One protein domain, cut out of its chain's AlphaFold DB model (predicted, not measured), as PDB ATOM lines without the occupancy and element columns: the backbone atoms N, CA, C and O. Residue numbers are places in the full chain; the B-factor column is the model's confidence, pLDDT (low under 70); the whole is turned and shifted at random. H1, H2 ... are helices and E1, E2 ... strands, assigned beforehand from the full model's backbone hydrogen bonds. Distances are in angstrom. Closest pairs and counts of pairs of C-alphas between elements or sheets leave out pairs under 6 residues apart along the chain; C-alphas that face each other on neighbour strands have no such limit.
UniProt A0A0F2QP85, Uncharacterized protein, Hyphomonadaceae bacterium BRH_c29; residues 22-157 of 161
ATOM      1  N   GLN A  22     165.445 261.463 283.413       96.12
ATOM      2  CA  GLN A  22     165.900 262.527 282.516       96.12
ATOM      3  C   GLN A  22     167.201 263.132 283.038       96.12
ATOM      4  O   GLN A  22     167.208 263.809 284.065       96.12
ATOM      5  N   VAL A  23     168.293 262.916 282.311       97.25
ATOM      6  CA  VAL A  23     169.620 263.426 282.657       97.25
ATOM      7  C   VAL A  23     170.002 264.490 281.637       97.25
ATOM      8  O   VAL A  23     170.554 264.194 280.577       97.25
ATOM      9  N   VAL A  24     169.680 265.741 281.967       97.75
ATOM     10  CA  VAL A  24     170.030 266.923 281.169       97.75
ATOM     11  C   VAL A  24     171.118 267.695 281.891       97.75
ATOM     12  O   VAL A  24     170.920 268.128 283.028       97.75
ATOM     13  N   ALA A  25     172.268 267.867 281.248       96.75
ATOM     14  CA  ALA A  25     173.403 268.537 281.866       96.75
ATOM     15  C   ALA A  25     174.333 269.198 280.844       96.75
ATOM     16  O   ALA A  25     174.346 268.865 279.659       96.75
ATOM     17  N   GLU A  26     175.156 270.115 281.344       96.06
ATOM     18  CA  GLU A  26     176.244 270.735 280.599       96.06
ATOM     19  C   GLU A  26     177.554 270.548 281.368       96.06
ATOM     20  O   GLU A  26     177.606 270.795 282.575       96.06
ATOM     21  N   LEU A  27     178.605 270.107 280.676       94.38
ATOM     22  CA  LEU A  27     179.961 270.143 281.204       94.38
ATOM     23  C   LEU A  27     180.578 271.511 280.884       94.38
ATOM     24  O   LEU A  27     180.649 271.880 279.701       94.38
ATOM     25  N   PRO A  28     181.009 272.264 281.913       89.19
ATOM     26  CA  PRO A  28     181.533 273.613 281.738       89.19
ATOM     27  C   PRO A  28     182.848 273.595 280.948       89.19
ATOM     28  O   PRO A  28     183.363 272.534 280.620       89.19
ATOM     29  N   GLY A  29     183.378 274.767 280.602       85.31
ATOM     30  CA  GLY A  29     184.645 274.898 279.875       85.31
ATOM     31  C   GLY A  29     185.877 274.704 280.762       85.31
ATOM     32  O   GLY A  29     185.928 273.838 281.630       85.31
ATOM     33  N   SER A  30     186.878 275.561 280.571       79.88
ATOM     34  CA  SER A  30     188.224 275.476 281.163       79.88
ATOM     35  C   SER A  30     188.333 275.542 282.699       79.88
ATOM     36  O   SER A  30     189.441 275.487 283.235       79.88
ATOM     37  N   GLU A  31     187.232 275.730 283.423       84.69
ATOM     38  CA  GLU A  31     187.243 275.803 284.886       84.69
ATOM     39  C   GLU A  31     187.244 274.403 285.504       84.69
ATOM     40  O   GLU A  31     186.642 273.481 284.969       84.69
ATOM     41  N   ALA A  32     187.905 274.224 286.650       86.31
ATOM     42  CA  ALA A  32     187.829 272.957 287.370       86.31
ATOM     43  C   ALA A  32     186.398 272.731 287.880       86.31
ATOM     44  O   ALA A  32     185.829 273.601 288.540       86.31
ATOM     45  N   PHE A  33     185.845 271.549 287.611       90.75
ATOM     46  CA  PHE A  33     184.470 271.213 287.964       90.75
ATOM     47  C   PHE A  33     184.340 269.804 288.546       90.75
ATOM     48  O   PHE A  33     185.237 268.956 288.441       90.75
ATOM     49  N   GLU A  34     183.193 269.574 289.171       91.12
ATOM     50  CA  GLU A  34     182.662 268.261 289.529       91.12
ATOM     51  C   GLU A  34     181.512 267.925 288.582       91.12
ATOM     52  O   GLU A  34     180.894 268.840 288.031       91.12
ATOM     53  N   ALA A  35     181.200 266.638 288.402       91.81
ATOM     54  CA  ALA A  35     180.089 266.239 287.548       91.81
ATOM     55  C   ALA A  35     178.805 267.015 287.907       91.81
ATOM     56  O   ALA A  35     178.498 267.161 289.088       91.81
ATOM     57  N   PRO A  36     178.022 267.496 286.931       94.12
ATOM     58  CA  PRO A  36     176.736 268.136 287.191       94.12
ATOM     59  C   PRO A  36     175.799 267.297 288.072       94.12
ATOM     60  O   PRO A  36     175.797 266.070 287.987       94.12
ATOM     61  N   GLU A  37     174.954 267.958 288.871       94.19
ATOM     62  CA  GLU A  37     174.027 267.309 289.817       94.19
ATOM     63  C   GLU A  37     173.168 266.221 289.154       94.19
ATOM     64  O   GLU A  37     173.031 265.135 289.704       94.19
ATOM     65  N   ALA A  38     172.671 266.465 287.936       95.19
ATOM     66  CA  ALA A  38     171.873 265.491 287.189       95.19
ATOM     67  C   ALA A  38     172.628 264.182 286.888       95.19
ATOM     68  O   ALA A  38     172.018 263.119 286.865       95.19
ATOM     69  N   LEU A  39     173.948 264.245 286.679       95.19
ATOM     70  CA  LEU A  39     174.778 263.054 286.499       95.19
ATOM     71  C   LEU A  39     175.103 262.379 287.838       95.19
ATOM     72  O   LEU A  39     175.157 261.155 287.907       95.19
ATOM     73  N   GLN A  40     175.296 263.161 288.904       93.75
ATOM     74  CA  GLN A  40     175.552 262.628 290.246       93.75
ATOM     75  C   GLN A  40     174.330 261.925 290.850       93.75
ATOM     76  O   GLN A  40     174.487 260.971 291.606       93.75
ATOM     77  N   ALA A  41     173.128 262.404 290.526       94.44
ATOM     78  CA  ALA A  41     171.858 261.867 291.005       94.44
ATOM     79  C   ALA A  41     171.351 260.664 290.190       94.44
ATOM     80  O   ALA A  41     170.254 260.180 290.450       94.44
ATOM     81  N   MET A  42     172.115 260.213 289.191       95.31
ATOM     82  CA  MET A  42     171.737 259.079 288.357       95.31
ATOM     83  C   MET A  42     171.750 257.780 289.168       95.31
ATOM     84  O   MET A  42     172.698 257.507 289.904       95.31
ATOM     85  N   ASP A  43     170.722 256.963 288.974       96.06
ATOM     86  CA  ASP A  43     170.593 255.623 289.538       96.06
ATOM     87  C   ASP A  43     170.691 254.555 288.439       96.06
ATOM     88  O   ASP A  43     170.525 254.824 287.245       96.06
ATOM     89  N   GLU A  44     170.936 253.304 288.838       97.44
ATOM     90  CA  GLU A  44     170.870 252.171 287.913       97.44
ATOM     91  C   GLU A  44     169.464 252.067 287.298       97.44
ATOM     92  O   GLU A  44     168.470 251.944 288.016       97.44
ATOM     93  N   GLY A  45     169.360 252.097 285.966       96.88
ATOM     94  CA  GLY A  45     168.065 252.058 285.285       96.88
ATOM     95  C   GLY A  45     168.053 252.704 283.902       96.88
ATOM     96  O   GLY A  45     169.095 252.939 283.297       96.88
ATOM     97  N   VAL A  46     166.851 252.968 283.380       97.31
ATOM     98  CA  VAL A  46     166.674 253.613 282.071       97.31
ATOM     99  C   VAL A  46     166.912 255.114 282.200       97.31
ATOM    100  O   VAL A  46     166.317 255.773 283.051       97.31
ATOM    101  N   VAL A  47     167.762 255.645 281.328       97.25
ATOM    102  CA  VAL A  47     168.164 257.046 281.268       97.25
ATOM    103  C   VAL A  47     167.912 257.581 279.869       97.25
ATOM    104  O   VAL A  47     168.397 257.039 278.876       97.25
ATOM    105  N   TRP A  48     167.198 258.696 279.813       96.94
ATOM    106  CA  TRP A  48     167.255 259.603 278.686       96.94
ATOM    107  C   TRP A  48     168.353 260.636 278.940       96.94
ATOM    108  O   TRP A  48     168.256 261.427 279.879       96.94
ATOM    109  N   LEU A  49     169.406 260.606 278.124       97.88
ATOM    110  CA  LEU A  49     170.560 261.489 278.257       97.88
ATOM    111  C   LEU A  49     170.473 262.631 277.245       97.88
ATOM    112  O   LEU A  49     170.267 262.396 276.052       97.88
ATOM    113  N   ASP A  50     170.722 263.844 277.721       97.69
ATOM    114  CA  ASP A  50     171.010 265.023 276.913       97.69
ATOM    115  C   ASP A  50     172.170 265.800 277.546       97.69
ATOM    116  O   ASP A  50     171.986 266.644 278.427       97.69
ATOM    117  N   LEU A  51     173.390 265.457 277.134       98.12
ATOM    118  CA  LEU A  51     174.619 266.012 277.685       98.12
ATOM    119  C   LEU A  51     175.294 266.919 276.665       98.12
ATOM    120  O   LEU A  51     175.660 266.474 275.577       98.12
ATOM    121  N   THR A  52     175.507 268.175 277.037       97.44
ATOM    122  CA  THR A  52     176.301 269.130 276.256       97.44
ATOM    123  C   THR A  52     177.684 269.283 276.877       97.44
ATOM    124  O   THR A  52     177.820 269.337 278.094       97.44
ATOM    125  N   LEU A  53     178.720 269.341 276.051       95.56
ATOM    126  CA  LEU A  53     180.111 269.422 276.458       95.56
ATOM    127  C   LEU A  53     180.750 270.630 275.778       95.56
ATOM    128  O   LEU A  53     180.583 270.852 274.574       95.56
ATOM    129  N   SER A  54     181.476 271.410 276.569       93.31
ATOM    130  CA  SER A  54     182.366 272.443 276.044       93.31
ATOM    131  C   SER A  54     183.556 271.784 275.321       93.31
ATOM    132  O   SER A  54     183.916 270.667 275.699       93.31
ATOM    133  N   PRO A  55     184.186 272.438 274.325       90.38
ATOM    134  CA  PRO A  55     185.304 271.866 273.559       90.38
ATOM    135  C   PRO A  55     186.445 271.299 274.407       90.38
ATOM    136  O   PRO A  55     187.066 270.302 274.055       90.38
ATOM    137  N   GLU A  56     186.724 271.912 275.556       89.94
ATOM    138  CA  GLU A  56     187.772 271.478 276.485       89.94
ATOM    139  C   GLU A  56     187.478 270.116 277.128       89.94
ATOM    140  O   GLU A  56     188.387 269.463 277.638       89.94
ATOM    141  N   ASN A  57     186.214 269.694 277.094       92.38
ATOM    142  CA  ASN A  57     185.711 268.445 277.647       92.38
ATOM    143  C   ASN A  57     185.195 267.505 276.558       92.38
ATOM    144  O   ASN A  57     184.387 266.619 276.840       92.38
ATOM    145  N   ASP A  58     185.662 267.682 275.321       93.44
ATOM    146  CA  ASP A  58     185.361 266.760 274.237       93.44
ATOM    147  C   ASP A  58     185.693 265.308 274.641       93.44
ATOM    148  O   ASP A  58     186.724 265.036 275.273       93.44
ATOM    149  N   PRO A  59     184.812 264.349 274.311       95.19
ATOM    150  CA  PRO A  59     184.977 262.981 274.757       95.19
ATOM    151  C   PRO A  59     186.146 262.303 274.043       95.19
ATOM    152  O   PRO A  59     186.533 262.653 272.927       95.19
ATOM    153  N   SER A  60     186.668 261.247 274.660       96.00
ATOM    154  CA  SER A  60     187.525 260.294 273.955       96.00
ATOM    155  C   SER A  60     186.674 259.251 273.239       96.00
ATOM    156  O   SER A  60     185.711 258.744 273.806       96.00
ATOM    157  N   ILE A  61     187.044 258.894 272.013       95.88
ATOM    158  CA  ILE A  61     186.384 257.880 271.190       95.88
ATOM    159  C   ILE A  61     187.198 256.591 271.215       95.88
ATOM    160  O   ILE A  61     188.421 256.600 271.019       95.88
ATOM    161  N   ARG A  62     186.502 255.465 271.396       95.62
ATOM    162  CA  ARG A  62     187.096 254.139 271.272       95.62
ATOM    163  C   ARG A  62     187.328 253.790 269.803       95.62
ATOM    164  O   ARG A  62     186.397 253.716 269.004       95.62
ATOM    165  N   GLN A  63     188.583 253.549 269.459       93.69
ATOM    166  CA  GLN A  63     189.023 253.157 268.126       93.69
ATOM    167  C   GLN A  63     188.777 251.662 267.874       93.69
ATOM    168  O   GLN A  63     188.602 250.865 268.799       93.69
ATOM    169  N   ALA A  64     188.808 251.258 266.601       91.25
ATOM    170  CA  ALA A  64     188.590 249.867 266.194       91.25
ATOM    171  C   ALA A  64     189.651 248.888 266.738       91.25
ATOM    172  O   ALA A  64     189.366 247.705 266.915       91.25
ATOM    173  N   ASP A  65     190.862 249.374 267.022       92.75
ATOM    174  CA  ASP A  65     191.938 248.600 267.653       92.75
ATOM    175  C   ASP A  65     191.805 248.509 269.188       92.75
ATOM    176  O   ASP A  65     192.625 247.875 269.853       92.75
ATOM    177  N   GLY A  66     190.755 249.115 269.752       92.12
ATOM    178  CA  GLY A  66     190.457 249.137 271.178       92.12
ATOM    179  C   GLY A  66     191.156 250.246 271.964       92.12
ATOM    180  O   GLY A  66     190.937 250.323 273.173       92.12
ATOM    181  N   THR A  67     191.968 251.089 271.319       94.75
ATOM    182  CA  THR A  67     192.577 252.266 271.954       94.75
ATOM    183  C   THR A  67     191.579 253.417 272.085       94.75
ATOM    184  O   THR A  67     190.514 253.414 271.471       94.75
ATOM    185  N   TRP A  68     191.918 254.407 272.911       95.38
ATOM    186  CA  TRP A  68     191.134 255.626 273.089       95.38
ATOM    187  C   TRP A  68     191.889 256.805 272.489       95.38
ATOM    188  O   TRP A  68     193.080 256.973 272.758       95.38
ATOM    189  N   ALA A  69     191.199 257.617 271.695       94.44
ATOM    190  CA  ALA A  69     191.748 258.842 271.125       94.44
ATOM    191  C   ALA A  69     190.786 260.010 271.373       94.44
ATOM    192  O   ALA A  69     189.577 259.778 271.401       94.44
ATOM    193  N   PRO A  70     191.279 261.249 271.534       92.19
ATOM    194  CA  PRO A  70     190.411 262.419 271.608       92.19
ATOM    195  C   PRO A  70     189.488 262.510 270.391       92.19
ATOM    196  O   PRO A  70     189.876 262.103 269.289       92.19
ATOM    197  N   LEU A  71     188.297 263.084 270.575       88.88
ATOM    198  CA  LEU A  71     187.522 263.612 269.458       88.88
ATOM    199  C   LEU A  71     188.431 264.578 268.679       88.88
ATOM    200  O   LEU A  71     189.009 265.501 269.252       88.88
ATOM    201  N   GLY A  72     188.661 264.273 267.402       80.19
ATOM    202  CA  GLY A  72     189.547 265.047 266.534       80.19
ATOM    203  C   GLY A  72     188.909 266.366 266.093       80.19
ATOM    204  O   GLY A  72     188.239 267.048 266.860       80.19
ATOM    205  N   THR A  73     189.091 266.737 264.826       74.69
ATOM    206  CA  THR A  73     188.382 267.894 264.263       74.69
ATOM    207  C   THR A  73     186.879 267.622 264.188       74.69
ATOM    208  O   THR A  73     186.436 266.609 263.649       74.69
ATOM    209  N   CYS A  74     186.105 268.542 264.754       78.62
ATOM    210  CA  CYS A  74     184.661 268.462 264.913       78.62
ATOM    211  C   CYS A  74     183.993 269.219 263.745       78.62
ATOM    212  O   CYS A  74     183.656 270.393 263.872       78.62
ATOM    213  N   ASP A  75     183.831 268.558 262.588       75.44
ATOM    214  CA  ASP A  75     183.391 269.157 261.301       75.44
ATOM    215  C   ASP A  75     181.894 269.546 261.230       75.44
ATOM    216  O   ASP A  75     181.343 269.773 260.151       75.44
ATOM    217  N   PHE A  76     181.245 269.675 262.388       86.94
ATOM    218  CA  PHE A  76     179.802 269.825 262.578       86.94
ATOM    219  C   PHE A  76     178.957 268.634 262.089       86.94
ATOM    220  O   PHE A  76     179.180 268.048 261.035       86.94
ATOM    221  N   GLY A  77     177.915 268.300 262.850       91.75
ATOM    222  CA  GLY A  77     177.003 267.194 262.559       91.75
ATOM    223  C   GLY A  77     177.308 265.921 263.345       91.75
ATOM    224  O   GLY A  77     177.940 265.961 264.398       91.75
ATOM    225  N   ALA A  78     176.783 264.796 262.860       92.94
ATOM    226  CA  ALA A  78     176.927 263.497 263.506       92.94
ATOM    227  C   ALA A  78     178.384 263.015 263.479       92.94
ATOM    228  O   ALA A  78     179.063 263.128 262.458       92.94
ATOM    229  N   VAL A  79     178.834 262.442 264.592       92.88
ATOM    230  CA  VAL A  79     180.154 261.830 264.724       92.88
ATOM    231  C   VAL A  79     179.984 260.325 264.860       92.88
ATOM    232  O   VAL A  79     179.317 259.839 265.774       92.88
ATOM    233  N   GLU A  80     180.627 259.586 263.964       90.31
ATOM    234  CA  GLU A  80     180.645 258.128 264.009       90.31
ATOM    235  C   GLU A  80     181.529 257.642 265.164       90.31
ATOM    236  O   GLU A  80     182.754 257.779 265.141       90.31
ATOM    237  N   ALA A  81     180.899 257.052 266.177       92.19
ATOM    238  CA  ALA A  81     181.564 256.413 267.302       92.19
ATOM    239  C   ALA A  81     180.719 255.236 267.803       92.19
ATOM    240  O   ALA A  81     179.492 255.272 267.774       92.19
ATOM    241  N   SER A  82     181.369 254.175 268.275       92.81
ATOM    242  CA  SER A  82     180.678 253.040 268.904       92.81
ATOM    243  C   SER A  82     180.595 253.197 270.421       92.81
ATOM    244  O   SER A  82     179.598 252.819 271.041       92.81
ATOM    245  N   GLU A  83     181.638 253.770 271.015       96.62
ATOM    246  CA  GLU A  83     181.773 253.998 272.445       96.62
ATOM    247  C   GLU A  83     182.614 255.254 272.682       96.62
ATOM    248  O   GLU A  83     183.607 255.495 271.985       96.62
ATOM    249  N   ILE A  84     182.206 256.044 273.668       97.56
ATOM    250  CA  ILE A  84     182.903 257.247 274.105       97.56
ATOM    251  C   ILE A  84     183.131 257.235 275.612       97.56
ATOM    252  O   ILE A  84     182.357 256.630 276.349       97.56
ATOM    253  N   SER A  85     184.168 257.937 276.056       96.62
ATOM    254  CA  SER A  85     184.440 258.212 277.464       96.62
ATOM    255  C   SER A  85     184.404 259.719 277.685       96.62
ATOM    256  O   SER A  85     185.081 260.475 276.980       96.62
ATOM    257  N   VAL A  86     183.569 260.153 278.623       95.81
ATOM    258  CA  VAL A  86     183.271 261.559 278.893       95.81
ATOM    259  C   VAL A  86     184.008 262.013 280.159       95.81
ATOM    260  O   VAL A  86     183.865 261.377 281.209       95.81
ATOM    261  N   PRO A  87     184.766 263.125 280.109       91.81
ATOM    262  CA  PRO A  87     185.485 263.636 281.271       91.81
ATOM    263  C   PRO A  87     184.532 264.378 282.216       91.81
ATOM    264  O   PRO A  87     184.296 265.571 282.083       91.81
ATOM    265  N   THR A  88     183.982 263.691 283.214       90.38
ATOM    266  CA  THR A  88     182.980 264.262 284.134       90.38
ATOM    267  C   THR A  88     183.566 265.028 285.327       90.38
ATOM    268  O   THR A  88     182.924 265.158 286.364       90.38
ATOM    269  N   GLY A  89     184.779 265.563 285.190       85.50
ATOM    270  CA  GLY A  89     185.420 266.382 286.219       85.50
ATOM    271  C   GLY A  89     186.057 265.586 287.365       85.50
ATOM    272  O   GLY A  89     186.482 264.442 287.210       85.50
ATOM    273  N   SER A  90     186.191 266.237 288.523       74.56
ATOM    274  CA  SER A  90     187.123 265.841 289.595       74.56
ATOM    275  C   SER A  90     186.523 264.927 290.673       74.56
ATOM    276  O   SER A  90     187.255 264.408 291.512       74.56
ATOM    277  N   ASN A  91     185.206 264.713 290.677       74.31
ATOM    278  CA  ASN A  91     184.481 264.020 291.749       74.31
ATOM    279  C   ASN A  91     184.474 262.492 291.602       74.31
ATOM    280  O   ASN A  91     183.526 261.834 292.026       74.31
ATOM    281  N   HIS A  92     185.530 261.920 291.020       82.00
ATOM    282  CA  HIS A  92     185.677 260.472 290.918       82.00
ATOM    283  C   HIS A  92     184.497 259.776 290.210       82.00
ATOM    284  O   HIS A  92     184.147 258.638 290.521       82.00
ATOM    285  N   MET A  93     183.882 260.456 289.248       92.19
ATOM    286  CA  MET A  93     182.895 259.869 288.356       92.19
ATOM    287  C   MET A  93     183.538 259.676 286.985       92.19
ATOM    288  O   MET A  93     184.273 260.551 286.526       92.19
ATOM    289  N   LEU A  94     183.285 258.533 286.354       92.00
ATOM    290  CA  LEU A  94     183.621 258.263 284.957       92.00
ATOM    291  C   LEU A  94     182.328 257.933 284.220       92.00
ATOM    292  O   LEU A  94     181.474 257.240 284.774       92.00
ATOM    293  N   LEU A  95     182.188 258.396 282.982       96.75
ATOM    294  CA  LEU A  95     181.010 258.131 282.167       96.75
ATOM    295  C   LEU A  95     181.433 257.549 280.822       96.75
ATOM    296  O   LEU A  95     181.936 258.267 279.960       96.75
ATOM    297  N   ASP A  96     181.184 256.257 280.642       97.38
ATOM    298  CA  ASP A  96     181.390 255.564 279.377       97.38
ATOM    299  C   ASP A  96     180.041 255.325 278.705       97.38
ATOM    300  O   ASP A  96     179.133 254.719 279.280       97.38
ATOM    301  N   VAL A  97     179.903 255.796 277.469       98.38
ATOM    302  CA  VAL A  97     178.653 255.734 276.713       98.38
ATOM    303  C   VAL A  97     178.850 254.883 275.476       98.38
ATOM    304  O   VAL A  97     179.616 255.229 274.579       98.38
ATOM    305  N   ARG A  98     178.119 253.775 275.398       97.81
ATOM    306  CA  ARG A  98     178.045 252.933 274.203       97.81
ATOM    307  C   ARG A  98     176.906 253.445 273.338       97.81
ATOM    308  O   ARG A  98     175.747 253.310 273.712       97.81
ATOM    309  N   LEU A  99     177.227 254.026 272.187       96.88
ATOM    310  CA  LEU A  99     176.228 254.618 271.290       96.88
ATOM    311  C   LEU A  99     175.398 253.539 270.578       96.88
ATOM    312  O   LEU A  99     174.208 253.733 270.340       96.88
ATOM    313  N   GLY A 100     175.997 252.369 270.342       93.56
ATOM    314  CA  GLY A 100     175.370 251.277 269.602       93.56
ATOM    315  C   GLY A 100     175.455 251.483 268.089       93.56
ATOM    316  O   GLY A 100     176.221 252.313 267.608       93.56
ATOM    317  N   SER A 101     174.712 250.684 267.321       89.69
ATOM    318  CA  SER A 101     174.606 250.881 265.871       89.69
ATOM    319  C   SER A 101     173.509 251.895 265.517       89.69
ATOM    320  O   SER A 101     172.423 251.814 266.104       89.69
ATOM    321  N   PRO A 102     173.725 252.772 264.517       85.88
ATOM    322  CA  PRO A 102     172.705 253.714 264.049       85.88
ATOM    323  C   PRO A 102     171.392 253.042 263.618       85.88
ATOM    324  O   PRO A 102     170.316 253.565 263.887       85.88
ATOM    325  N   ASP A 103     171.463 251.845 263.024       86.75
ATOM    326  CA  ASP A 103     170.282 251.102 262.558       86.75
ATOM    327  C   ASP A 103     169.349 250.656 263.696       86.75
ATOM    328  O   ASP A 103     168.144 250.518 263.496       86.75
ATOM    329  N   GLN A 104     169.899 250.386 264.884       88.88
ATOM    330  CA  GLN A 104     169.138 249.902 266.045       88.88
ATOM    331  C   GLN A 104     168.900 251.001 267.087       88.88
ATOM    332  O   GLN A 104     167.969 250.905 267.885       88.88
ATOM    333  N   HIS A 105     169.730 252.045 267.077       93.75
ATOM    334  CA  HIS A 105     169.780 253.077 268.107       93.75
ATOM    335  C   HIS A 105     169.818 254.470 267.475       93.75
ATOM    336  O   HIS A 105     170.633 255.306 267.841       93.75
ATOM    337  N   ALA A 106     168.927 254.738 266.519       86.69
ATOM    338  CA  ALA A 106     168.921 255.986 265.748       86.69
ATOM    339  C   ALA A 106     168.746 257.269 266.590       86.69
ATOM    340  O   ALA A 106     169.070 258.357 266.122       86.69
ATOM    341  N   ALA A 107     168.228 257.158 267.820       87.31
ATOM    342  CA  ALA A 107     168.133 258.278 268.761       87.31
ATOM    343  C   ALA A 107     169.435 258.536 269.542       87.31
ATOM    344  O   ALA A 107     169.554 259.576 270.190       87.31
ATOM    345  N   ASN A 108     170.395 257.609 269.490       95.94
ATOM    346  CA  ASN A 108     171.675 257.723 270.170       95.94
ATOM    347  C   ASN A 108     172.676 258.393 269.239       95.94
ATOM    348  O   ASN A 108     172.953 257.897 268.147       95.94
ATOM    349  N   LEU A 109     173.216 259.528 269.667       95.19
ATOM    350  CA  LEU A 109     174.014 260.381 268.805       95.19
ATOM    351  C   LEU A 109     175.100 261.094 269.603       95.19
ATOM    352  O   LEU A 109     174.823 261.743 270.610       95.19
ATOM    353  N   LEU A 110     176.323 261.022 269.088       96.50
ATOM    354  CA  LEU A 110     177.364 262.003 269.350       96.50
ATOM    355  C   LEU A 110     177.348 263.011 268.201       96.50
ATOM    356  O   LEU A 110     177.361 262.624 267.033       96.50
ATOM    357  N   SER A 111     177.306 264.298 268.521       95.75
ATOM    358  CA  SER A 111     177.251 265.355 267.513       95.75
ATOM    359  C   SER A 111     178.095 266.565 267.877       95.75
ATOM    360  O   SER A 111     178.255 266.912 269.043       95.75
ATOM    361  N   CYS A 112     178.603 267.204 266.834       95.44
ATOM    362  CA  CYS A 112     179.320 268.461 266.837       95.44
ATOM    363  C   CYS A 112     178.359 269.587 266.451       95.44
ATOM    364  O   CYS A 112     177.954 269.691 265.292       95.44
ATOM    365  N   ASN A 113     177.988 270.446 267.393       94.81
ATOM    366  CA  ASN A 113     177.020 271.511 267.150       94.81
ATOM    367  C   ASN A 113     177.725 272.859 267.047       94.81
ATOM    368  O   ASN A 113     178.560 273.189 267.883       94.81
ATOM    369  N   TYR A 114     177.371 273.650 266.035       92.12
ATOM    370  CA  TYR A 114     177.903 275.000 265.870       92.12
ATOM    371  C   TYR A 114     177.541 275.890 267.066       92.12
ATOM    372  O   TYR A 114     176.368 275.987 267.435       92.12
ATOM    373  N   ALA A 115     178.549 276.546 267.642       91.88
ATOM    374  CA  ALA A 115     178.418 277.407 268.812       91.88
ATOM    375  C   ALA A 115     179.073 278.771 268.522       91.88
ATOM    376  O   ALA A 115     180.283 278.930 268.708       91.88
ATOM    377  N   PRO A 116     178.309 279.767 268.029       90.31
ATOM    378  CA  PRO A 116     178.865 281.058 267.618       90.31
ATOM    379  C   PRO A 116     179.461 281.857 268.788       90.31
ATOM    380  O   PRO A 116     180.315 282.712 268.578       90.31
ATOM    381  N   ASP A 117     179.019 281.583 270.012       90.75
ATOM    382  CA  ASP A 117     179.558 282.147 271.251       90.75
ATOM    383  C   ASP A 117     180.990 281.684 271.558       90.75
ATOM    384  O   ASP A 117     181.681 282.341 272.332       90.75
ATOM    385  N   LEU A 118     181.448 280.600 270.925       88.50
ATOM    386  CA  LEU A 118     182.774 280.005 271.113       88.50
ATOM    387  C   LEU A 118     183.699 280.207 269.903       88.50
ATOM    388  O   LEU A 118     184.728 279.543 269.787       88.50
ATOM    389  N   LEU A 119     183.341 281.103 268.979       88.25
ATOM    390  CA  LEU A 119     184.185 281.449 267.836       88.25
ATOM    391  C   LEU A 119     185.519 282.055 268.294       88.25
ATOM    392  O   LEU A 119     185.547 283.000 269.086       88.25
ATOM    393  N   THR A 120     186.617 281.563 267.725       83.69
ATOM    394  CA  THR A 120     187.966 282.113 267.923       83.69
ATOM    395  C   THR A 120     188.604 282.436 266.572       83.69
ATOM    396  O   THR A 120     188.062 282.095 265.522       83.69
ATOM    397  N   GLU A 121     189.758 283.109 266.565       81.38
ATOM    398  CA  GLU A 121     190.493 283.373 265.313       81.38
ATOM    399  C   GLU A 121     190.940 282.076 264.613       81.38
ATOM    400  O   GLU A 121     191.053 282.047 263.388       81.38
ATOM    401  N   ASP A 122     191.119 280.996 265.382       77.50
ATOM    402  CA  ASP A 122     191.661 279.715 264.923       77.50
ATOM    403  C   ASP A 122     190.598 278.606 264.779       77.50
ATOM    404  O   ASP A 122     190.922 277.494 264.356       77.50
ATOM    405  N   GLY A 123     189.332 278.866 265.130       78.44
ATOM    406  CA  GLY A 123     188.309 277.824 265.229       78.44
ATOM    407  C   GLY A 123     186.879 278.318 265.032       78.44
ATOM    408  O   GLY A 123     186.506 279.422 265.422       78.44
ATOM    409  N   LEU A 124     186.044 277.457 264.443       81.69
ATOM    410  CA  LEU A 124     184.656 277.778 264.104       81.69
ATOM    411  C   LEU A 124     183.683 277.713 265.299       81.69
ATOM    412  O   LEU A 124     182.513 278.031 265.112       81.69
ATOM    413  N   GLY A 125     184.153 277.352 266.497       87.94
ATOM    414  CA  GLY A 125     183.344 277.251 267.714       87.94
ATOM    415  C   GLY A 125     182.339 276.098 267.662       87.94
ATOM    416  O   GLY A 125     181.414 276.081 266.844       87.94
ATOM    417  N   HIS A 126     182.483 275.124 268.556       92.75
ATOM    418  CA  HIS A 126     181.555 273.999 268.653       92.75
ATOM    419  C   HIS A 126     181.187 273.683 270.095       92.75
ATOM    420  O   HIS A 126     181.863 274.082 271.033       92.75
ATOM    421  N   ARG A 127     180.096 272.946 270.260       94.44
ATOM    422  CA  ARG A 127     179.791 272.187 271.470       94.44
ATOM    423  C   ARG A 127     179.536 270.758 271.059       94.44
ATOM    424  O   ARG A 127     178.811 270.512 270.093       94.44
ATOM    425  N   THR A 128     180.103 269.830 271.800       96.38
ATOM    426  CA  THR A 128     179.815 268.420 271.592       96.38
ATOM    427  C   THR A 128     178.547 268.067 272.352       96.38
ATOM    428  O   THR A 128     178.314 268.558 273.454       96.38
ATOM    429  N   ARG A 129     177.678 267.252 271.763       97.44
ATOM    430  CA  ARG A 129     176.426 266.828 272.386       97.44
ATOM    431  C   ARG A 129     176.258 265.322 272.271       97.44
ATOM    432  O   ARG A 129     176.378 264.773 271.175       97.44
ATOM    433  N   VAL A 130     175.965 264.684 273.399       97.81
ATOM    434  CA  VAL A 130     175.645 263.260 273.512       97.81
ATOM    435  C   VAL A 130     174.182 263.142 273.904       97.81
ATOM    436  O   VAL A 130     173.791 263.571 274.988       97.81
ATOM    437  N   THR A 131     173.371 262.565 273.025       97.12
ATOM    438  CA  THR A 131     171.949 262.318 273.283       97.12
ATOM    439  C   THR A 131     171.616 260.859 273.097       97.12
ATOM    440  O   THR A 131     172.207 260.214 272.235       97.12
ATOM    441  N   GLY A 132     170.631 260.353 273.833       96.44
ATOM    442  CA  GLY A 132     170.088 259.033 273.544       96.44
ATOM    443  C   GLY A 132     169.287 258.410 274.671       96.44
ATOM    444  O   GLY A 132     169.044 259.022 275.712       96.44
ATOM    445  N   CYS A 133     168.879 257.169 274.434       96.81
ATOM    446  CA  CYS A 133     168.247 256.307 275.415       96.81
ATOM    447  C   CYS A 133     169.213 255.195 275.818       96.81
ATOM    448  O   CYS A 133     169.742 254.475 274.962       96.81
ATOM    449  N   TYR A 134     169.429 255.044 277.122       97.69
ATOM    450  CA  TYR A 134     170.419 254.123 277.658       97.69
ATOM    451  C   TYR A 134     169.928 253.395 278.903       97.69
ATOM    452  O   TYR A 134     169.085 253.886 279.643       97.69
ATOM    453  N   PHE A 135     170.506 252.229 279.163       97.69
ATOM    454  CA  PHE A 135     170.487 251.602 280.474       97.69
ATOM    455  C   PHE A 135     171.786 251.955 281.204       97.69
ATOM    456  O   PHE A 135     172.871 251.547 280.770       97.69
ATOM    457  N   ALA A 136     171.677 252.709 282.293       98.06
ATOM    458  CA  ALA A 136     172.785 253.092 283.151       98.06
ATOM    459  C   ALA A 136     173.116 251.971 284.134       98.06
ATOM    460  O   ALA A 136     172.253 251.534 284.892       98.06
ATOM    461  N   HIS A 137     174.373 251.527 284.132       97.56
ATOM    462  CA  HIS A 137     174.879 250.522 285.060       97.56
ATOM    463  C   HIS A 137     176.097 251.065 285.823       97.56
ATOM    464  O   HIS A 137     177.084 251.442 285.178       97.56
ATOM    465  N   PRO A 138     176.065 251.107 287.167       96.25
ATOM    466  CA  PRO A 138     177.191 251.575 287.957       96.25
ATOM    467  C   PRO A 138     178.197 250.444 288.187       96.25
ATOM    468  O   PRO A 138     177.867 249.365 288.676       96.25
ATOM    469  N   VAL A 139     179.464 250.719 287.905       94.94
ATOM    470  CA  VAL A 139     180.601 249.864 288.238       94.94
ATOM    471  C   VAL A 139     181.417 250.569 289.312       94.94
ATOM    472  O   VAL A 139     181.995 251.634 289.090       94.94
ATOM    473  N   SER A 140     181.466 249.974 290.503       90.81
ATOM    474  CA  SER A 140     182.322 250.483 291.574       90.81
ATOM    475  C   SER A 140     183.782 250.161 291.263       90.81
ATOM    476  O   SER A 140     184.148 249.000 291.064       90.81
ATOM    477  N   ILE A 141     184.619 251.196 291.249       86.75
ATOM    478  CA  ILE A 141     186.076 251.091 291.163       86.75
ATOM    479  C   ILE A 141     186.698 251.692 292.438       86.75
ATOM    480  O   ILE A 141     186.037 252.461 293.134       86.75
ATOM    481  N   PRO A 142     187.948 251.348 292.808       83.19
ATOM    482  CA  PRO A 142     188.478 251.592 294.158       83.19
ATOM    483  C   PRO A 142     188.383 253.027 294.694       83.19
ATOM    484  O   PRO A 142     188.389 253.219 295.908       83.19
ATOM    485  N   THR A 143     188.321 254.027 293.817       83.94
ATOM    486  CA  THR A 143     188.258 255.443 294.193       83.94
ATOM    487  C   THR A 143     187.114 256.192 293.531       83.94
ATOM    488  O   THR A 143     187.041 257.394 293.723       83.94
ATOM    489  N   ALA A 144     186.273 255.526 292.735       88.25
ATOM    490  CA  ALA A 144     185.366 256.181 291.802       88.25
ATOM    491  C   ALA A 144     184.141 255.319 291.463       88.25
ATOM    492  O   ALA A 144     184.116 254.110 291.699       88.25
ATOM    493  N   VAL A 145     183.128 255.952 290.880       92.06
ATOM    494  CA  VAL A 145     182.011 255.262 290.231       92.06
ATOM    495  C   VAL A 145     182.160 255.448 288.731       92.06
ATOM    496  O   VAL A 145     182.267 256.569 288.241       92.06
ATOM    497  N   GLN A 146     182.170 254.339 288.004       94.81
ATOM    498  CA  GLN A 146     182.094 254.346 286.555       94.81
ATOM    499  C   GLN A 146     180.664 254.022 286.144       94.81
ATOM    500  O   GLN A 146     180.160 252.938 286.425       94.81
ATOM    501  N   TRP A 147     180.018 254.949 285.457       97.44
ATOM    502  CA  TRP A 147     178.740 254.714 284.811       97.44
ATOM    503  C   TRP A 147     178.974 254.193 283.404       97.44
ATOM    504  O   TRP A 147     179.600 254.861 282.584       97.44
ATOM    505  N   VAL A 148     178.457 252.999 283.128       97.88
ATOM    506  CA  VAL A 148     178.434 252.425 281.784       97.88
ATOM    507  C   VAL A 148     177.014 252.539 281.249       97.88
ATOM    508  O   VAL A 148     176.106 251.855 281.726       97.88
ATOM    509  N   LEU A 149     176.824 253.399 280.251       98.31
ATOM    510  CA  LEU A 149     175.551 253.575 279.564       98.31
ATOM    511  C   LEU A 149     175.482 252.633 278.362       98.31
ATOM    512  O   LEU A 149     176.274 252.735 277.425       98.31
ATOM    513  N   ASN A 150     174.534 251.699 278.397       98.06
ATOM    514  CA  ASN A 150     174.306 250.726 277.331       98.06
ATOM    515  C   ASN A 150     173.146 251.190 276.451       98.06
ATOM    516  O   ASN A 150     172.136 251.619 276.998       98.06
ATOM    517  N   PRO A 151     173.249 251.107 275.121       97.69
ATOM    518  CA  PRO A 151     172.258 251.697 274.237       97.69
ATOM    519  C   PRO A 151     170.933 250.933 274.318       97.69
ATOM    520  O   PRO A 151     170.913 249.704 274.406       97.69
ATOM    521  N   LEU A 152     169.829 251.673 274.283       96.06
ATOM    522  CA  LEU A 152     168.472 251.147 274.192       96.06
ATOM    523  C   LEU A 152     167.778 251.695 272.936       96.06
ATOM    524  O   LEU A 152     168.119 252.786 272.471       96.06
ATOM    525  N   PRO A 153     166.783 250.978 272.386       93.19
ATOM    526  CA  PRO A 153     165.909 251.520 271.353       93.19
ATOM    527  C   PRO A 153     165.202 252.795 271.827       93.19
ATOM    528  O   PRO A 153     164.799 252.889 272.990       93.19
ATOM    529  N   ALA A 154     164.999 253.743 270.909       90.56
ATOM    530  CA  ALA A 154     164.412 255.059 271.177       90.56
ATOM    531  C   ALA A 154     163.040 254.986 271.884       90.56
ATOM    532  O   ALA A 154     162.773 255.744 272.819       90.56
ATOM    533  N   GLU A 155     162.221 254.008 271.494       90.69
ATOM    534  CA  GLU A 155     160.907 253.698 272.071       90.69
ATOM    535  C   GLU A 155     160.951 253.442 273.585       90.69
ATOM    536  O   GLU A 155     159.997 253.751 274.293       90.69
ATOM    537  N   THR A 156     162.082 252.965 274.118       92.44
ATOM    538  CA  THR A 156     162.238 252.704 275.558       92.44
ATOM    539  C   THR A 156     162.190 253.990 276.383       92.44
ATOM    540  O   THR A 156     161.733 253.973 277.522       92.44
ATOM    541  N   CYS A 157     162.622 255.110 275.798       91.88
ATOM    542  CA  CYS A 157     162.538 256.438 276.404       91.88
ATOM    543  C   CYS A 157     161.319 257.239 275.911       91.88
ATOM    544  O   CYS A 157     161.229 258.434 276.181       91.88
TER     545      CYS A 157
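What this domain is: This is residues 22 to 157 of the 161 residues of an uncharacterized protein of Hyphomonadaceae bacterium BRH_c29 (UniProt A0A0F2QP85). A strongly twisted sheet is folded over on itself where its long strand E9 bends, giving two layers that lie partly face to face with their strands crossed. One layer holds E1, E2, E5, E8 and the first part of E9; the other holds the last part of E9 with E10, E7, E6 and the small hairpin of E3 and E4 at its edge, while the short helices H1 and H2 are on opposite faces of the sheet. The printed part has 136 residues, with ten named strands and two named helices in the order E1 H1 E2 E3 E4 E5 E6 E7 E8 E9 E10 H2, and its class is mostly strand. The sheet is branched and mixed: E1 with E2 and E7 with E10 are parallel neighbours, and the other neighbour pairs are antiparallel. The whole is compact, with a radius of gyration of the C-alphas of 14.4 A, and rounded, spanning 43 by 36 by 31 A.

How they stand to each other: E1, residues 22 to 27, is an edge strand and the parallel neighbour of E2, residues 45 to 53, at 26 degrees; N 25 and O 50 are 3.1 A apart, within hydrogen-bond range. Between them in the chain comes H1, residues 37 to 40, making a strand-helix-strand unit, two parallel neighbour strands with a helix between, whose crossover is right-handed. H1 is on the sheet at a height of 6.1 A, over none of its strands; its closest C-alphas to E1 are those of Ala 38 and Val 23, 5.5 A apart. On the other side of E2 lies E9, residues 126 to 141, antiparallel, with N 47 and O 134 2.8 A apart. E3, residues 60 to 62, and E4, residues 68 to 70, form a hairpin with N 61 and O 69 2.8 A apart. E6, residues 83 to 86, lies on the other side of E3, with N 85 and O 60 2.8 A apart. E6 forms a hairpin with E7, residues 93 to 98, where N 86 and O 95 are 2.8 A apart. E7 is the parallel neighbour of E10, residues 144 to 151, at 17 degrees, with N 96 and O 147 2.9 A apart. E5, residues 77 to 79, is the antiparallel neighbour of E8, residues 109 to 114, with N 77 and O 112 2.8 A apart. E8, E9 and E10 form a meander, each strand the antiparallel neighbour of the one before; N 111 and O 129 are 2.9 A apart, and N 137 and O 148 are 3.0 A apart. The pairing of E9 is staggered: residues 126 to 131 pair with E8, 128 to 136 with E2, and 134 to 141 with E10. H2, residues 154 to 157, is on the face opposite to H1 at a height of 8.0 A, and is only just over E9, on which 3 of its 4 C-alphas fall; the closest C-alphas of H2 and E9 are those of Cys 157 and Cys 133, 5.8 A apart. H1 and H2 are too short for any O i to N i+4 pair; in each, the one O i to N i+3 pair is within range. E1 and E7, and E2 and E6, are for instance apart.

Where its parts are: E1 begins at C-alpha 22, (165.900, 262.527, 282.516), and is 16.0 A long. E2 is 22.9 A long and bends by 55 degrees at residue 48. E7 is 16.5 A and E8 15.4 A long. E9, the longest strand, starts at C-alpha 126, (181.555, 273.999, 268.653), bends by 97 degrees at residue 135, and measures 32.4 A from first to last C-alpha. E10 is 22.4 A long. H2 ends at C-alpha 157, (162.538, 256.438, 276.404).

The domain as a whole: The C-alphas farthest apart are those of Gly 45 and Glu 121, 43.4 A, while the first and last printed C-alphas are 9.3 A apart. The printed part has no cut. The link from E8 to E9, 11 residues, is long; the others are short or tight. Mean pLDDT of the printed part is 92.1, and no printed residue is under 70.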